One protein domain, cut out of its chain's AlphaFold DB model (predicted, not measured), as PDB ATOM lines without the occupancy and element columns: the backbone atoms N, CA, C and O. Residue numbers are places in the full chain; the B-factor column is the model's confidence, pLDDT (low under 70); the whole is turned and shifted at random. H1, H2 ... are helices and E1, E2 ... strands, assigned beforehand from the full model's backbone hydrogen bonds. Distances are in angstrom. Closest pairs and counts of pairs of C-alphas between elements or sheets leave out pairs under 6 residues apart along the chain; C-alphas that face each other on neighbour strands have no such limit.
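What this domain is: This is residues 761 to 834 of the 834 residues of an uncharacterized protein of Caenorhabditis elegans (UniProt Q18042). One strongly twisted sheet is folded back on itself: the long hairpin of E2 and E3 partly faces the smaller hairpin of E4 and E5, with E1 as the hinge between them. The short helix H1 packs on E3. The printed part has 74 residues, with E1, H1, E2, E3, E4 and E5 along it; the sheet is mixed, in the order E3, E2, E1, E4, E5. The class is mostly strand, though under half of the residues are in named elements. It is compact, radius of gyration of the C-alphas 11.5 A, spanning 31 by 23 by 19 A.

How they stand to each other: E2, residues 788 to 796, and E3, residues 801 to 808, form an antiparallel hairpin, with N 790 and O 806 2.9 A apart. E2 bends by 65 degrees at residue 791 and E3 by 66 degrees at residue 805. E1, residues 762 to 764, is parallel to E2, N 764 to O 795 being 2.9 A. E4, residues 814 to 817, is parallel to E1, N 763 to O 815 being 2.9 A. E5, residues 831 to 833, forms an antiparallel hairpin with E4, N 816 to O 831 being 2.8 A. E1 and E5 are apart. H1, residues 776 to 779, is on the sheet at a height of 7.5 A, only just over E3, on which 3 of its 4 C-alphas fall; the closest C-alphas, of Glu 776 and Phe 806, are 5.0 A apart. H1 is too short for an O i to N i+4 pair; its one O i to N i+3 pair is within range. E1, H1 and E2 make a strand-helix-strand unit, two parallel neighbour strands with a helix between, with a right-handed crossover.

Where its parts are: E1 begins at C-alpha 762 (7.097, 22.592, 34.317). E2 measures 22.1 A, E3 18.6 A and E4 9.8 A. E5 ends at C-alpha 833 (14.637, 17.103, 37.613).

The domain as a whole: The C-alphas farthest apart, of Ile 785 and Ser 798, are 33.0 A apart. The printed part has no cut. The links E1 to H1 and E4 to E5 are long; pLDDT is under 70 at residues 821 to 828.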
ATOM      1  N   PRO A 761       4.457  21.314  38.252       94.44
ATOM      2  CA  PRO A 761       4.447  22.019  36.984       94.44
ATOM      3  C   PRO A 761       5.856  22.151  36.412       94.44
ATOM      4  O   PRO A 761       6.842  22.242  37.153       94.44
ATOM      5  N   ILE A 762       5.919  22.189  35.085       96.42
ATOM      6  CA  ILE A 762       7.097  22.592  34.317       96.42
ATOM      7  C   ILE A 762       7.258  24.106  34.427       96.42
ATOM      8  O   ILE A 762       6.276  24.845  34.387       96.42
ATOM      9  N   ARG A 763       8.494  24.568  34.605       95.73
ATOM     10  CA  ARG A 763       8.825  25.985  34.754       95.73
ATOM     11  C   ARG A 763       9.404  26.521  33.457       95.73
ATOM     12  O   ARG A 763      10.306  25.904  32.892       95.73
ATOM     13  N   ILE A 764       8.901  27.666  33.013       94.94
ATOM     14  CA  ILE A 764       9.361  28.328  31.795       94.94
ATOM     15  C   ILE A 764       9.995  29.667  32.166       94.94
ATOM     16  O   ILE A 764       9.319  30.551  32.685       94.94
ATOM     17  N   GLU A 765      11.289  29.825  31.887       92.54
ATOM     18  CA  GLU A 765      12.061  31.038  32.200       92.54
ATOM     19  C   GLU A 765      11.864  32.137  31.142       92.54
ATOM     20  O   GLU A 765      12.805  32.677  30.565       92.54
ATOM     21  N   MET A 766      10.599  32.467  30.884       90.11
ATOM     22  CA  MET A 766      10.153  33.546  30.005       90.11
ATOM     23  C   MET A 766       8.823  34.106  30.529       90.11
ATOM     24  O   MET A 766       8.088  33.395  31.209       90.11
ATOM     25  N   ASP A 767       8.507  35.363  30.230       91.95
ATOM     26  CA  ASP A 767       7.200  35.965  30.523       91.95
ATOM     27  C   ASP A 767       6.242  35.775  29.331       91.95
ATOM     28  O   ASP A 767       6.664  35.833  28.176       91.95
ATOM     29  N   ASN A 768       4.946  35.573  29.593       91.73
ATOM     30  CA  ASN A 768       3.903  35.305  28.590       91.73
ATOM     31  C   ASN A 768       4.227  34.134  27.635       91.73
ATOM     32  O   ASN A 768       3.996  34.194  26.423       91.73
ATOM     33  N   ALA A 769       4.734  33.031  28.185       92.88
ATOM     34  CA  ALA A 769       5.180  31.859  27.438       92.88
ATOM     35  C   ALA A 769       4.067  31.150  26.646       92.88
ATOM     36  O   ALA A 769       4.381  30.401  25.723       92.88
ATOM     37  N   ALA A 770       2.788  31.397  26.957       93.84
ATOM     38  CA  ALA A 770       1.618  30.749  26.349       93.84
ATOM     39  C   ALA A 770       1.654  30.672  24.808       93.84
ATOM     40  O   ALA A 770       1.305  29.640  24.240       93.84
ATOM     41  N   ALA A 771       2.113  31.731  24.131       91.59
ATOM     42  CA  ALA A 771       2.210  31.785  22.666       91.59
ATOM     43  C   ALA A 771       3.381  30.964  22.077       91.59
ATOM     44  O   ALA A 771       3.445  30.742  20.868       91.59
ATOM     45  N   TYR A 772       4.314  30.524  22.924       91.69
ATOM     46  CA  TYR A 772       5.559  29.850  22.553       91.69
ATOM     47  C   TYR A 772       5.605  28.376  22.987       91.69
ATOM     48  O   TYR A 772       6.421  27.626  22.447       91.69
ATOM     49  N   VAL A 773       4.753  27.933  23.924       93.11
ATOM     50  CA  VAL A 773       4.687  26.521  24.344       93.11
ATOM     51  C   VAL A 773       4.209  25.653  23.179       93.11
ATOM     52  O   VAL A 773       3.046  25.692  22.781       93.11
ATOM     53  N   ARG A 774       5.113  24.832  22.637       93.20
ATOM     54  CA  ARG A 774       4.812  23.855  21.583       93.20
ATOM     55  C   ARG A 774       4.616  22.463  22.182       93.20
ATOM     56  O   ARG A 774       5.072  22.169  23.282       93.20
ATOM     57  N   ASN A 775       3.931  21.595  21.442       95.67
ATOM     58  CA  ASN A 775       3.819  20.180  21.780       95.67
ATOM     59  C   ASN A 775       5.149  19.480  21.466       95.67
ATOM     60  O   ASN A 775       5.373  19.079  20.324       95.67
ATOM     61  N   GLU A 776       6.010  19.318  22.473       95.04
ATOM     62  CA  GLU A 776       7.328  18.691  22.306       95.04
ATOM     63  C   GLU A 776       7.199  17.282  21.712       95.04
ATOM     64  O   GLU A 776       8.002  16.894  20.870       95.04
ATOM     65  N   CYS A 777       6.123  16.556  22.037       96.72
ATOM     66  CA  CYS A 777       5.861  15.208  21.526       96.72
ATOM     67  C   CYS A 777       5.539  15.135  20.023       96.72
ATOM     68  O   CYS A 777       5.288  14.047  19.509       96.72
ATOM     69  N   GLN A 778       5.473  16.274  19.328       95.54
ATOM     70  CA  GLN A 778       5.372  16.359  17.868       95.54
ATOM     71  C   GLN A 778       6.625  16.967  17.220       95.54
ATOM     72  O   GLN A 778       6.722  16.955  15.995       95.54
ATOM     73  N   THR A 779       7.568  17.505  18.005       92.73
ATOM     74  CA  THR A 779       8.744  18.234  17.494       92.73
ATOM     75  C   THR A 779      10.086  17.630  17.910       92.73
ATOM     76  O   THR A 779      11.051  17.776  17.168       92.73
ATOM     77  N   ASP A 780      10.170  16.949  19.057       92.00
ATOM     78  CA  ASP A 780      11.353  16.193  19.485       92.00
ATOM     79  C   ASP A 780      11.281  14.750  18.965       92.00
ATOM     80  O   ASP A 780      10.452  13.949  19.401       92.00
ATOM     81  N   SER A 781      12.195  14.391  18.059       94.01
ATOM     82  CA  SER A 781      12.309  13.037  17.503       94.01
ATOM     83  C   SER A 781      12.755  11.980  18.521       94.01
ATOM     84  O   SER A 781      12.646  10.791  18.240       94.01
ATOM     85  N   ASN A 782      13.266  12.379  19.690       92.67
ATOM     86  CA  ASN A 782      13.630  11.454  20.768       92.67
ATOM     87  C   ASN A 782      12.417  11.045  21.622       92.67
ATOM     88  O   ASN A 782      12.504  10.093  22.407       92.67
ATOM     89  N   CYS A 783      11.286  11.733  21.460       95.64
ATOM     90  CA  CYS A 783      10.076  11.514  22.232       95.64
ATOM     91  C   CYS A 783       9.348  10.240  21.779       95.64
ATOM     92  O   CYS A 783       8.980  10.081  20.619       95.64
ATOM     93  N   GLY A 784       9.172   9.302  22.710       94.71
ATOM     94  CA  GLY A 784       8.776   7.917  22.445       94.71
ATOM     95  C   GLY A 784       9.950   6.946  22.254       94.71
ATOM     96  O   GLY A 784       9.713   5.740  22.245       94.71
ATOM     97  N   ILE A 785      11.195   7.434  22.145       93.70
ATOM     98  CA  ILE A 785      12.408   6.608  21.977       93.70
ATOM     99  C   ILE A 785      13.278   6.628  23.244       93.70
ATOM    100  O   ILE A 785      13.623   5.574  23.773       93.70
ATOM    101  N   GLN A 786      13.635   7.821  23.729       93.15
ATOM    102  CA  GLN A 786      14.454   8.029  24.935       93.15
ATOM    103  C   GLN A 786      13.675   8.739  26.049       93.15
ATOM    104  O   GLN A 786      13.900   8.483  27.231       93.15
ATOM    105  N   THR A 787      12.748   9.620  25.673       96.20
ATOM    106  CA  THR A 787      11.837  10.337  26.571       96.20
ATOM    107  C   THR A 787      10.400   9.852  26.373       96.20
ATOM    108  O   THR A 787      10.043   9.293  25.339       96.20
ATOM    109  N   VAL A 788       9.552  10.047  27.377       96.35
ATOM    110  CA  VAL A 788       8.120   9.740  27.354       96.35
ATOM    111  C   VAL A 788       7.344  11.035  27.129       96.35
ATOM    112  O   VAL A 788       7.637  12.054  27.756       96.35
ATOM    113  N   CYS A 789       6.329  10.991  26.263       97.60
ATOM    114  CA  CYS A 789       5.397  12.103  26.108       97.60
ATOM    115  C   CYS A 789       4.500  12.229  27.346       97.60
ATOM    116  O   CYS A 789       3.737  11.315  27.660       97.60
ATOM    117  N   CYS A 790       4.560  13.374  28.021       97.01
ATOM    118  CA  CYS A 790       3.853  13.622  29.269       97.01
ATOM    119  C   CYS A 790       3.021  14.904  29.177       97.01
ATOM    120  O   CYS A 790       3.550  15.992  28.940       97.01
ATOM    121  N   THR A 791       1.712  14.795  29.419       97.09
ATOM    122  CA  THR A 791       0.867  15.973  29.654       97.09
ATOM    123  C   THR A 791       1.173  16.525  31.044       97.09
ATOM    124  O   THR A 791       1.050  15.807  32.036       97.09
ATOM    125  N   LYS A 792       1.561  17.797  31.126       96.23
ATOM    126  CA  LYS A 792       1.927  18.489  32.367       96.23
ATOM    127  C   LYS A 792       1.239  19.849  32.441       96.23
ATOM    128  O   LYS A 792       0.984  20.474  31.411       96.23
ATOM    129  N   LYS A 793       0.993  20.333  33.663       96.71
ATOM    130  CA  LYS A 793       0.854  21.777  33.889       96.71
ATOM    131  C   LYS A 793       2.214  22.436  33.650       96.71
ATOM    132  O   LYS A 793       3.244  21.863  34.007       96.71
ATOM    133  N   TRP A 794       2.223  23.629  33.081       96.80
ATOM    134  CA  TRP A 794       3.396  24.496  33.014       96.80
ATOM    135  C   TRP A 794       3.035  25.863  33.590       96.80
ATOM    136  O   TRP A 794       1.865  26.238  33.573       96.80
ATOM    137  N   CYS A 795       4.027  26.581  34.105       96.94
ATOM    138  CA  CYS A 795       3.904  27.951  34.589       96.94
ATOM    139  C   CYS A 795       5.132  28.755  34.163       96.94
ATOM    140  O   CYS A 795       6.255  28.241  34.181       96.94
ATOM    141  N   ASP A 796       4.909  30.006  33.784       95.50
ATOM    142  CA  ASP A 796       5.937  30.926  33.311       95.50
ATOM    143  C   ASP A 796       6.334  31.973  34.371       95.50
ATOM    144  O   ASP A 796       5.803  31.975  35.486       95.50
ATOM    145  N   ARG A 797       7.293  32.854  34.053       93.16
ATOM    146  CA  ARG A 797       7.804  33.872  34.997       93.16
ATOM    147  C   ARG A 797       6.754  34.910  35.404       93.16
ATOM    148  O   ARG A 797       6.792  35.402  36.532       93.16
ATOM    149  N   SER A 798       5.779  35.169  34.538       94.02
ATOM    150  CA  SER A 798       4.616  36.016  34.819       94.02
ATOM    151  C   SER A 798       3.531  35.314  35.656       94.02
ATOM    152  O   SER A 798       2.503  35.921  35.947       94.02
ATOM    153  N   ASN A 799       3.760  34.068  36.093       92.38
ATOM    154  CA  ASN A 799       2.787  33.174  36.736       92.38
ATOM    155  C   ASN A 799       1.578  32.827  35.849       92.38
ATOM    156  O   ASN A 799       0.568  32.331  36.348       92.38
ATOM    157  N   ASN A 800       1.677  33.040  34.534       95.68
ATOM    158  CA  ASN A 800       0.704  32.504  33.595       95.68
ATOM    159  C   ASN A 800       0.959  30.994  33.480       95.68
ATOM    160  O   ASN A 800       2.091  30.556  33.251       95.68
ATOM    161  N   CYS A 801      -0.082  30.196  33.707       96.71
ATOM    162  CA  CYS A 801       0.006  28.746  33.758       96.71
ATOM    163  C   CYS A 801      -0.989  28.113  32.788       96.71
ATOM    164  O   CYS A 801      -2.150  28.512  32.713       96.71
ATOM    165  N   GLY A 802      -0.560  27.053  32.112       96.94
ATOM    166  CA  GLY A 802      -1.405  26.271  31.216       96.94
ATOM    167  C   GLY A 802      -1.148  24.777  31.340       96.94
ATOM    168  O   GLY A 802      -0.448  24.303  32.238       96.94
ATOM    169  N   THR A 803      -1.708  24.010  30.410       97.08
ATOM    170  CA  THR A 803      -1.326  22.615  30.179       97.08
ATOM    171  C   THR A 803      -0.574  22.496  28.859       97.08
ATOM    172  O   THR A 803      -0.733  23.310  27.951       97.08
ATOM    173  N   GLY A 804       0.309  21.509  28.768       96.44
ATOM    174  CA  GLY A 804       1.130  21.268  27.588       96.44
ATOM    175  C   GLY A 804       1.637  19.833  27.554       96.44
ATOM    176  O   GLY A 804       1.448  19.070  28.506       96.44
ATOM    177  N   LYS A 805       2.264  19.463  26.441       97.19
ATOM    178  CA  LYS A 805       2.814  18.127  26.202       97.19
ATOM    179  C   LYS A 805       4.323  18.236  26.042       97.19
ATOM    180  O   LYS A 805       4.793  18.893  25.116       97.19
ATOM    181  N   PHE A 806       5.039  17.600  26.959       96.67
ATOM    182  CA  PHE A 806       6.480  17.737  27.136       96.67
ATOM    183  C   PHE A 806       7.152  16.364  27.108       96.67
ATOM    184  O   PHE A 806       6.542  15.360  27.488       96.67
ATOM    185  N   CYS A 807       8.406  16.325  26.679       96.38
ATOM    186  CA  CYS A 807       9.178  15.103  26.506       96.38
ATOM    187  C   CYS A 807      10.154  14.949  27.672       96.38
ATOM    188  O   CYS A 807      11.135  15.679  27.793       96.38
ATOM    189  N   LEU A 808       9.840  14.016  28.574       96.41
ATOM    190  CA  LEU A 808      10.501  13.862  29.872       96.41
ATOM    191  C   LEU A 808      11.080  12.457  30.039       96.41
ATOM    192  O   LEU A 808      10.538  11.495  29.509       96.41
ATOM    193  N   THR A 809      12.116  12.287  30.861       95.22
ATOM    194  CA  THR A 809      12.620  10.941  31.214       95.22
ATOM    195  C   THR A 809      11.580  10.099  31.967       95.22
ATOM    196  O   THR A 809      11.598   8.872  31.905       95.22
ATOM    197  N   SER A 810      10.644  10.748  32.668       94.99
ATOM    198  CA  SER A 810       9.447  10.128  33.245       94.99
ATOM    199  C   SER A 810       8.363  11.177  33.504       94.99
ATOM    200  O   SER A 810       8.683  12.314  33.845       94.99
ATOM    201  N   CYS A 811       7.077  10.815  33.461       95.31
ATOM    202  CA  CYS A 811       6.010  11.780  33.781       95.31
ATOM    203  C   CYS A 811       5.952  12.183  35.268       95.31
ATOM    204  O   CYS A 811       5.259  13.135  35.621       95.31
ATOM    205  N   SER A 812       6.695  11.491  36.139       93.27
ATOM    206  CA  SER A 812       6.974  11.925  37.514       93.27
ATOM    207  C   SER A 812       7.959  13.094  37.592       93.27
ATOM    208  O   SER A 812       7.843  13.889  38.514       93.27
ATOM    209  N   SER A 813       8.895  13.220  36.646       93.83
ATOM    210  CA  SER A 813       9.834  14.350  36.617       93.83
ATOM    211  C   SER A 813       9.152  15.660  36.200       93.83
ATOM    212  O   SER A 813       8.015  15.678  35.718       93.83
ATOM    213  N   THR A 814       9.857  16.768  36.391       94.32
ATOM    214  CA  THR A 814       9.542  18.090  35.851       94.32
ATOM    215  C   THR A 814      10.755  18.651  35.088       94.32
ATOM    216  O   THR A 814      11.805  18.014  34.989       94.32
ATOM    217  N   LYS A 815      10.586  19.829  34.492       94.54
ATOM    218  CA  LYS A 815      11.512  20.479  33.566       94.54
ATOM    219  C   LYS A 815      11.561  21.978  33.871       94.54
ATOM    220  O   LYS A 815      10.519  22.590  34.102       94.54
ATOM    221  N   LEU A 816      12.758  22.554  33.865       94.39
ATOM    222  CA  LEU A 816      12.997  23.985  33.687       94.39
ATOM    223  C   LEU A 816      13.421  24.174  32.229       94.39
ATOM    224  O   LEU A 816      14.368  23.518  31.791       94.39
ATOM    225  N   THR A 817      12.714  25.018  31.484       92.47
ATOM    226  CA  THR A 817      12.975  25.254  30.059       92.47
ATOM    227  C   THR A 817      13.055  26.744  29.747       92.47
ATOM    228  O   THR A 817      12.327  27.561  30.315       92.47
ATOM    229  N   PHE A 818      13.955  27.097  28.833       89.19
ATOM    230  CA  PHE A 818      14.141  28.448  28.318       89.19
ATOM    231  C   PHE A 818      13.654  28.453  26.870       89.19
ATOM    232  O   PHE A 818      14.406  28.093  25.969       89.19
ATOM    233  N   LEU A 819      12.387  28.802  26.635       85.33
ATOM    234  CA  LEU A 819      11.855  28.840  25.271       85.33
ATOM    235  C   LEU A 819      12.571  29.920  24.437       85.33
ATOM    236  O   LEU A 819      12.863  30.996  24.965       85.33
ATOM    237  N   PRO A 820      12.832  29.677  23.138       78.36
ATOM    238  CA  PRO A 820      13.458  30.671  22.279       78.36
ATOM    239  C   PRO A 820      12.486  31.833  22.046       78.36
ATOM    240  O   PRO A 820      11.466  31.693  21.364       78.36
ATOM    241  N   SER A 821      12.810  32.993  22.617       67.71
ATOM    242  CA  SER A 821      12.137  34.250  22.289       67.71
ATOM    243  C   SER A 821      12.402  34.601  20.824       67.71
ATOM    244  O   SER A 821      13.499  34.368  20.323       67.71
ATOM    245  N   ALA A 822      11.436  35.210  20.131       62.36
ATOM    246  CA  ALA A 822      11.537  35.493  18.692       62.36
ATOM    247  C   ALA A 822      12.781  36.319  18.282       62.36
ATOM    248  O   ALA A 822      13.191  36.269  17.125       62.36
ATOM    249  N   ASN A 823      13.392  37.041  19.229       63.26
ATOM    250  CA  ASN A 823      14.556  37.901  19.004       63.26
ATOM    251  C   ASN A 823      15.899  37.275  19.439       63.26
ATOM    252  O   ASN A 823      16.947  37.882  19.203       63.26
ATOM    253  N   HIS A 824      15.905  36.112  20.103       56.16
ATOM    254  CA  HIS A 824      17.109  35.514  20.698       56.16
ATOM    255  C   HIS A 824      17.213  34.014  20.393       56.16
ATOM    256  O   HIS A 824      16.275  33.249  20.605       56.16
ATOM    257  N   ALA A 825      18.371  33.608  19.869       53.55
ATOM    258  CA  ALA A 825      18.600  32.265  19.350       53.55
ATOM    259  C   ALA A 825      18.558  31.180  20.439       53.55
ATOM    260  O   ALA A 825      19.123  31.376  21.509       53.55
ATOM    261  N   GLU A 826      17.944  30.049  20.071       58.18
ATOM    262  CA  GLU A 826      18.005  28.699  20.660       58.18
ATOM    263  C   GLU A 826      17.849  28.549  22.190       58.18
ATOM    264  O   GLU A 826      18.538  29.148  23.008       58.18
ATOM    265  N   SER A 827      16.956  27.640  22.591       60.83
ATOM    266  CA  SER A 827      16.764  27.209  23.981       60.83
ATOM    267  C   SER A 827      18.041  26.573  24.544       60.83
ATOM    268  O   SER A 827      18.289  25.386  24.334       60.83
ATOM    269  N   VAL A 828      18.866  27.371  25.231       67.92
ATOM    270  CA  VAL A 828      20.279  27.035  25.495       67.92
ATOM    271  C   VAL A 828      20.457  25.766  26.340       67.92
ATOM    272  O   VAL A 828      21.367  24.984  26.075       67.92
ATOM    273  N   ILE A 829      19.620  25.562  27.366       81.45
ATOM    274  CA  ILE A 829      19.652  24.381  28.245       81.45
ATOM    275  C   ILE A 829      18.231  24.051  28.718       81.45
ATOM    276  O   ILE A 829      17.560  24.905  29.291       81.45
ATOM    277  N   ASP A 830      17.820  22.791  28.581       86.40
ATOM    278  CA  ASP A 830      16.684  22.217  29.306       86.40
ATOM    279  C   ASP A 830      17.184  21.428  30.527       86.40
ATOM    280  O   ASP A 830      18.035  20.546  30.396       86.40
ATOM    281  N   ILE A 831      16.644  21.704  31.719       91.17
ATOM    282  CA  ILE A 831      17.020  21.006  32.960       91.17
ATOM    283  C   ILE A 831      15.845  20.149  33.434       91.17
ATOM    284  O   ILE A 831      14.855  20.668  33.946       91.17
ATOM    285  N   MET A 832      15.959  18.827  33.298       91.36
ATOM    286  CA  MET A 832      14.995  17.862  33.846       91.36
ATOM    287  C   MET A 832      15.386  17.443  35.271       91.36
ATOM    288  O   MET A 832      16.546  17.119  35.523       91.36
ATOM    289  N   TYR A 833      14.424  17.435  36.197       89.95
ATOM    290  CA  TYR A 833      14.637  17.103  37.613       89.95
ATOM    291  C   TYR A 833      13.389  16.480  38.267       89.95
ATOM    292  O   TYR A 833      12.314  16.454  37.673       89.95
ATOM    293  N   ASP A 834      13.546  15.936  39.475       86.02
ATOM    294  CA  ASP A 834      12.504  15.260  40.273       86.02
ATOM    295  C   ASP A 834      11.848  16.226  41.273       86.02
ATOM    296  O   ASP A 834      12.589  16.857  42.066       86.02
TER     297      ASP A 834